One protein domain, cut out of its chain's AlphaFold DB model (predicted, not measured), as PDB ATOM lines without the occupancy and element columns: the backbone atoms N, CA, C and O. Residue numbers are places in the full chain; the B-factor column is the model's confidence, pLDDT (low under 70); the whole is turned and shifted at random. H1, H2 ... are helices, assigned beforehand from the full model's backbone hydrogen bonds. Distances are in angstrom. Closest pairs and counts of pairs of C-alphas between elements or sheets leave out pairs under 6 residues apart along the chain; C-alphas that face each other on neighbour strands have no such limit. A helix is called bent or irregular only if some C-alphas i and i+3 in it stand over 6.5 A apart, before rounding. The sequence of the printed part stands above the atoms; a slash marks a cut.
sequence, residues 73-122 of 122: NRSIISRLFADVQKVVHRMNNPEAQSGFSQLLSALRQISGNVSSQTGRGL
ATOM      1  N   ASN A  73     -14.318   5.460 -49.522       58.88
ATOM      2  CA  ASN A  73     -15.726   5.020 -49.444       58.88
ATOM      3  C   ASN A  73     -16.248   4.785 -47.998       58.88
ATOM      4  O   ASN A  73     -17.426   4.961 -47.706       58.88
ATOM      5  N   ARG A  74     -15.369   4.434 -47.045       59.94
ATOM      6  CA  ARG A  74     -15.725   4.288 -45.612       59.94
ATOM      7  C   ARG A  74     -15.264   5.440 -44.720       59.94
ATOM      8  O   ARG A  74     -15.470   5.392 -43.509       59.94
ATOM      9  N   SER A  75     -14.637   6.464 -45.288       66.81
ATOM     10  CA  SER A  75     -14.228   7.638 -44.527       66.81
ATOM     11  C   SER A  75     -15.444   8.501 -44.183       66.81
ATOM     12  O   SER A  75     -16.380   8.645 -44.973       66.81
ATOM     13  N   ILE A  76     -15.419   9.101 -42.992       71.06
ATOM     14  CA  ILE A  76     -16.453  10.038 -42.526       71.06
ATOM     15  C   ILE A  76     -16.632  11.184 -43.533       71.06
ATOM     16  O   ILE A  76     -17.755  11.610 -43.782       71.06
ATOM     17  N   ILE A  77     -15.542  11.623 -44.168       71.75
ATOM     18  CA  ILE A  77     -15.534  12.719 -45.142       71.75
ATOM     19  C   ILE A  77     -16.298  12.347 -46.422       71.75
ATOM     20  O   ILE A  77     -17.078  13.160 -46.907       71.75
ATOM     21  N   SER A  78     -16.152  11.123 -46.941       70.62
ATOM     22  CA  SER A  78     -16.909  10.672 -48.122       70.62
ATOM     23  C   SER A  78     -18.411  10.567 -47.837       70.62
ATOM     24  O   SER A  78     -19.224  11.028 -48.637       70.62
ATOM     25  N   ARG A  79     -18.792  10.052 -46.656       75.06
ATOM     26  CA  ARG A  79     -20.204  10.007 -46.227       75.06
ATOM     27  C   ARG A  79     -20.781  11.413 -46.065       75.06
ATOM     28  O   ARG A  79     -21.863  11.679 -46.571       75.06
ATOM     29  N   LEU A  80     -20.025  12.321 -45.447       81.25
ATOM     30  CA  LEU A  80     -20.421  13.718 -45.283       81.25
ATOM     31  C   LEU A  80     -20.600  14.415 -46.636       81.25
ATOM     32  O   LEU A  80     -21.598  15.094 -46.847       81.25
ATOM     33  N   PHE A  81     -19.668  14.221 -47.570       81.38
ATOM     34  CA  PHE A  81     -19.760  14.806 -48.905       81.38
ATOM     35  C   PHE A  81     -20.964  14.260 -49.688       81.38
ATOM     36  O   PHE A  81     -21.713  15.037 -50.277       81.38
ATOM     37  N   ALA A  82     -21.211  12.948 -49.630       80.00
ATOM     38  CA  ALA A  82     -22.381  12.330 -50.252       80.00
ATOM     39  C   ALA A  82     -23.703  12.836 -49.647       80.00
ATOM     40  O   ALA A  82     -24.672  13.066 -50.375       80.00
ATOM     41  N   ASP A  83     -23.752  13.039 -48.329       80.75
ATOM     42  CA  ASP A  83     -24.930  13.583 -47.654       80.75
ATOM     43  C   ASP A  83     -25.151  15.059 -48.012       80.75
ATOM     44  O   ASP A  83     -26.276  15.449 -48.328       80.75
ATOM     45  N   VAL A  84     -24.086  15.866 -48.090       83.44
ATOM     46  CA  VAL A  84     -24.158  17.257 -48.566       83.44
ATOM     47  C   VAL A  84     -24.654  17.313 -50.010       83.44
ATOM     48  O   VAL A  84     -25.561  18.088 -50.304       83.44
ATOM     49  N   GLN A  85     -24.140  16.465 -50.906       80.19
ATOM     50  CA  GLN A  85     -24.614  16.410 -52.292       80.19
ATOM     51  C   GLN A  85     -26.096  16.033 -52.382       80.19
ATOM     52  O   GLN A  85     -26.830  16.638 -53.162       80.19
ATOM     53  N   LYS A  86     -26.572  15.085 -51.565       82.81
ATOM     54  CA  LYS A  86     -28.000  14.731 -51.508       82.81
ATOM     55  C   LYS A  86     -28.862  15.885 -51.010       82.81
ATOM     56  O   LYS A  86     -29.938  16.106 -51.560       82.81
ATOM     57  N   VAL A  87     -28.413  16.611 -49.988       80.88
ATOM     58  CA  VAL A  87     -29.140  17.775 -49.457       80.88
ATOM     59  C   VAL A  87     -29.177  18.896 -50.493       80.88
ATOM     60  O   VAL A  87     -30.252  19.412 -50.780       80.88
ATOM     61  N   VAL A  88     -28.048  19.210 -51.130       81.50
ATOM     62  CA  VAL A  88     -27.969  20.198 -52.219       81.50
ATOM     63  C   VAL A  88     -28.875  19.812 -53.382       81.50
ATOM     64  O   VAL A  88     -29.635  20.643 -53.873       81.50
ATOM     65  N   HIS A  89     -28.868  18.544 -53.785       78.69
ATOM     66  CA  HIS A  89     -29.735  18.071 -54.857       78.69
ATOM     67  C   HIS A  89     -31.221  18.144 -54.478       78.69
ATOM     68  O   HIS A  89     -32.045  18.543 -55.295       78.69
ATOM     69  N   ARG A  90     -31.577  17.837 -53.221       76.25
ATOM     70  CA  ARG A  90     -32.951  18.013 -52.727       76.25
ATOM     71  C   ARG A  90     -33.378  19.477 -52.702       76.25
ATOM     72  O   ARG A  90     -34.515  19.749 -53.073       76.25
ATOM     73  N   MET A  91     -32.492  20.393 -52.314       73.69
ATOM     74  CA  MET A  91     -32.750  21.840 -52.323       73.69
ATOM     75  C   MET A  91     -32.924  22.409 -53.735       73.69
ATOM     76  O   MET A  91     -33.532  23.462 -53.889       73.69
ATOM     77  N   ASN A  92     -32.432  21.707 -54.759       75.50
ATOM     78  CA  ASN A  92     -32.617  22.086 -56.157       75.50
ATOM     79  C   ASN A  92     -34.024  21.749 -56.695       75.50
ATOM     80  O   ASN A  92     -34.343  22.101 -57.828       75.50
ATOM     81  N   ASN A  93     -34.872  21.072 -55.906       81.62
ATOM     82  CA  ASN A  93     -36.284  20.903 -56.241       81.62
ATOM     83  C   ASN A  93     -37.070  22.177 -55.881       81.62
ATOM     84  O   ASN A  93     -36.982  22.636 -54.737       81.62
ATOM     85  N   PRO A  94     -37.904  22.707 -56.793       73.50
ATOM     86  CA  PRO A  94     -38.629  23.964 -56.583       73.50
ATOM     87  C   PRO A  94     -39.603  23.913 -55.391       73.50
ATOM     88  O   PRO A  94     -39.834  24.923 -54.732       73.50
ATOM     89  N   GLU A  95     -40.125  22.730 -55.061       80.31
ATOM     90  CA  GLU A  95     -41.014  22.506 -53.912       80.31
ATOM     91  C   GLU A  95     -40.263  22.512 -52.566       80.31
ATOM     92  O   GLU A  95     -40.738  23.052 -51.568       80.31
ATOM     93  N   ALA A  96     -39.033  21.988 -52.536       76.19
ATOM     94  CA  ALA A  96     -38.177  22.061 -51.351       76.19
ATOM     95  C   ALA A  96     -37.662  23.492 -51.120       76.19
ATOM     96  O   ALA A  96     -37.555  23.947 -49.979       76.19
ATOM     97  N   GLN A  97     -37.378  24.219 -52.205       77.19
ATOM     98  CA  GLN A  97     -36.957  25.616 -52.162       77.19
ATOM     99  C   GLN A  97     -38.068  26.534 -51.629       77.19
ATOM    100  O   GLN A  97     -37.808  27.393 -50.781       77.19
ATOM    101  N   SER A  98     -39.312  26.336 -52.082       77.94
ATOM    102  CA  SER A  98     -40.459  27.110 -51.600       77.94
ATOM    103  C   SER A  98     -40.733  26.840 -50.117       77.94
ATOM    104  O   SER A  98     -40.843  27.798 -49.347       77.94
ATOM    105  N   GLY A  99     -40.713  25.574 -49.682       79.81
ATOM    106  CA  GLY A  99     -40.859  25.197 -48.273       79.81
ATOM    107  C   GLY A  99     -39.770  25.793 -47.377       79.81
ATOM    108  O   GLY A  99     -40.069  26.345 -46.319       79.81
ATOM    109  N   PHE A 100     -38.507  25.780 -47.820       81.19
ATOM    110  CA  PHE A 100     -37.409  26.397 -47.069       81.19
ATOM    111  C   PHE A 100     -37.564  27.919 -46.957       81.19
ATOM    112  O   PHE A 100     -37.344  28.482 -45.886       81.19
ATOM    113  N   SER A 101     -37.993  28.594 -48.028       78.06
ATOM    114  CA  SER A 101     -38.245  30.041 -47.989       78.06
ATOM    115  C   SER A 101     -39.375  30.423 -47.022       78.06
ATOM    116  O   SER A 101     -39.259  31.425 -46.314       78.06
ATOM    117  N   GLN A 102     -40.428  29.601 -46.934       85.69
ATOM    118  CA  GLN A 102     -41.529  29.781 -45.984       85.69
ATOM    119  C   GLN A 102     -41.075  29.551 -44.541       85.69
ATOM    120  O   GLN A 102     -41.442  30.292 -43.634       85.69
ATOM    121  N   LEU A 103     -40.223  28.553 -44.321       87.25
ATOM    122  CA  LEU A 103     -39.681  28.260 -42.999       87.25
ATOM    123  C   LEU A 103     -38.716  29.367 -42.547       87.25
ATOM    124  O   LEU A 103     -38.781  29.827 -41.411       87.25
ATOM    125  N   LEU A 104     -37.873  29.871 -43.453       85.62
ATOM    126  CA  LEU A 104     -36.960  30.979 -43.175       85.62
ATOM    127  C   LEU A 104     -37.707  32.290 -42.895       85.62
ATOM    128  O   LEU A 104     -37.292  33.055 -42.025       85.62
ATOM    129  N   SER A 105     -38.809  32.555 -43.600       84.62
ATOM    130  CA  SER A 105     -39.640  33.731 -43.330       84.62
ATOM    131  C   SER A 105     -40.349  33.614 -41.979       84.62
ATOM    132  O   SER A 105     -40.314  34.571 -41.204       84.62
ATOM    133  N   ALA A 106     -40.874  32.433 -41.634       87.56
ATOM    134  CA  ALA A 106     -41.436  32.156 -40.314       87.56
ATOM    135  C   ALA A 106     -40.389  32.330 -39.199       87.56
ATOM    136  O   ALA A 106     -40.644  33.013 -38.208       87.56
ATOM    137  N   LEU A 107     -39.176  31.802 -39.386       87.50
ATOM    138  CA  LEU A 107     -38.076  31.962 -38.431       87.50
ATOM    139  C   LEU A 107     -37.635  33.417 -38.280       87.50
ATOM    140  O   LEU A 107     -37.338  33.841 -37.168       87.50
ATOM    141  N   ARG A 108     -37.617  34.210 -39.357       86.88
ATOM    142  CA  ARG A 108     -37.324  35.650 -39.275       86.88
ATOM    143  C   ARG A 108     -38.386  36.405 -38.487       86.88
ATOM    144  O   ARG A 108     -38.032  37.274 -37.695       86.88
ATOM    145  N   GLN A 109     -39.661  36.062 -38.661       87.75
ATOM    146  CA  GLN A 109     -40.736  36.668 -37.875       87.75
ATOM    147  C   GLN A 109     -40.643  36.286 -36.399       87.75
ATOM    148  O   GLN A 109     -40.742  37.153 -35.535       87.75
ATOM    149  N   ILE A 110     -40.374  35.013 -36.104       86.31
ATOM    150  CA  ILE A 110     -40.168  34.552 -34.729       86.31
ATOM    151  C   ILE A 110     -38.928  35.219 -34.128       86.31
ATOM    152  O   ILE A 110     -39.005  35.734 -33.023       86.31
ATOM    153  N   SER A 111     -37.810  35.302 -34.852       84.19
ATOM    154  CA  SER A 111     -36.591  35.974 -34.385       84.19
ATOM    155  C   SER A 111     -36.819  37.464 -34.131       84.19
ATOM    156  O   SER A 111     -36.312  37.988 -33.142       84.19
ATOM    157  N   GLY A 112     -37.586  38.157 -34.978       75.31
ATOM    158  CA  GLY A 112     -37.973  39.556 -34.759       75.31
ATOM    159  C   GLY A 112     -38.902  39.737 -33.551       75.31
ATOM    160  O   GLY A 112     -38.724  40.669 -32.763       75.31
ATOM    161  N   ASN A 113     -39.838  38.807 -33.341       73.31
ATOM    162  CA  ASN A 113     -40.735  38.794 -32.180       73.31
ATOM    163  C   ASN A 113     -40.004  38.447 -30.873       73.31
ATOM    164  O   ASN A 113     -40.252  39.060 -29.840       73.31
ATOM    165  N   VAL A 114     -39.048  37.520 -30.920       70.12
ATOM    166  CA  VAL A 114     -38.175  37.172 -29.789       70.12
ATOM    167  C   VAL A 114     -37.257  38.348 -29.451       70.12
ATOM    168  O   VAL A 114     -37.127  38.713 -28.286       70.12
ATOM    169  N   SER A 115     -36.697  39.025 -30.458       58.81
ATOM    170  CA  SER A 115     -35.854  40.213 -30.247       58.81
ATOM    171  C   SER A 115     -36.630  41.389 -29.637       58.81
ATOM    172  O   SER A 115     -36.067  42.171 -28.877       58.81
ATOM    173  N   SER A 116     -37.933  41.506 -29.922       55.56
ATOM    174  CA  SER A 116     -38.808  42.545 -29.356       55.56
ATOM    175  C   SER A 116     -39.414  42.186 -27.990       55.56
ATOM    176  O   SER A 116     -39.926  43.083 -27.311       55.56
ATOM    177  N   GLN A 117     -39.308  40.924 -27.553       52.59
ATOM    178  CA  GLN A 117     -39.620  40.486 -26.186       52.59
ATOM    179  C   GLN A 117     -38.391  40.499 -25.258       52.59
ATOM    180  O   GLN A 117     -38.532  40.863 -24.094       52.59
ATOM    181  N   THR A 118     -37.180  40.229 -25.758       47.41
ATOM    182  CA  THR A 118     -35.943  40.292 -24.947       47.41
ATOM    183  C   THR A 118     -35.504  41.727 -24.602       47.41
ATOM    184  O   THR A 118     -34.723  41.926 -23.680       47.41
ATOM    185  N   GLY A 119     -36.036  42.750 -25.284       48.72
ATOM    186  CA  GLY A 119     -35.792  44.169 -24.971       48.72
ATOM    187  C   GLY A 119     -36.827  44.836 -24.050       48.72
ATOM    188  O   GLY A 119     -36.763  46.046 -23.864       48.72
ATOM    189  N   ARG A 120     -37.808  44.094 -23.515       46.72
ATOM    190  CA  ARG A 120     -38.923  44.633 -22.705       46.72
ATOM    191  C   ARG A 120     -39.072  43.929 -21.345       46.72
ATOM    192  O   ARG A 120     -40.182  43.737 -20.857       46.72
ATOM    193  N   GLY A 121     -37.944  43.520 -20.768       51.00
ATOM    194  CA  GLY A 121     -37.865  42.789 -19.500       51.00
ATOM    195  C   GLY A 121     -36.642  43.151 -18.652       51.00
ATOM    196  O   GLY A 121     -36.084  42.265 -18.009       51.00
ATOM    197  N   LEU A 122     -36.222  44.421 -18.683       39.72
ATOM    198  CA  LEU A 122     -35.351  45.066 -17.694       39.72
ATOM    199  C   LEU A 122     -35.977  46.405 -17.302       39.72
ATOM    200  O   LEU A 122     -36.409  47.122 -18.234       39.72
TER     201      LEU A 122
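AT A GLANCE: This is residues 73 to 122 of the 122 residues of an uncharacterized protein of Podarcis muralis (UniProt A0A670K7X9). Two straight helices meet near their ends in an open L, the longer arm being H2 and the shorter arm H1, with the corner at residues 92 and 93. The arms lie nearly in one plane, nothing packs in the space between them, and short ends run on beyond each arm. The printed part has 50 residues with two named helices, H1 then H2, and no named strand; the class is all helix. It is extended, with a radius of gyration of the C-alphas of 17.7 A, and its C-alphas span 55 by 28 by 6 A, an outline only just flat.

IN THESE COORDINATES: H2, the longest helix, holds residues 94 to 118 and measures 35.7 A from first to last C-alpha. It begins at C-alpha 94, at (-38.629, 23.964, -56.583), and ends at C-alpha 118, at (-35.943, 40.292, -24.947). H1 holds residues 76 to 91 and measures 22.4 A, beginning at C-alpha 76, at (-16.453, 10.038, -42.526).

HOW THE PARTS SIT: H2 and H1 are close but not clearly touching, with 2 pairs of C-alphas within 8 A. Their closest C-alphas, those of Met 91 and Gln 97, are 5.7 A apart. Their lines are about perpendicular, at 83 degrees, and their centres are 24.3 A apart. Residues 92 and 93 form the tight link between them. Residues 101 to 122, of which 101 to 118 belong to H2, stand free, and so do residues 83 to 90 of H1. In H1 and H2 every O i to N i+4 pair is within hydrogen-bond range. Neither helix is bent.

THE WHOLE: The two C-alphas farthest apart, those of Asn 73 and Leu 122, are 54.7 A from each other. The printed part has no cut, and Leu 122 is the chain's last residue. The mean pLDDT of the printed part is 74.0, and residues 73 to 75 and 115 to 122 are under 70.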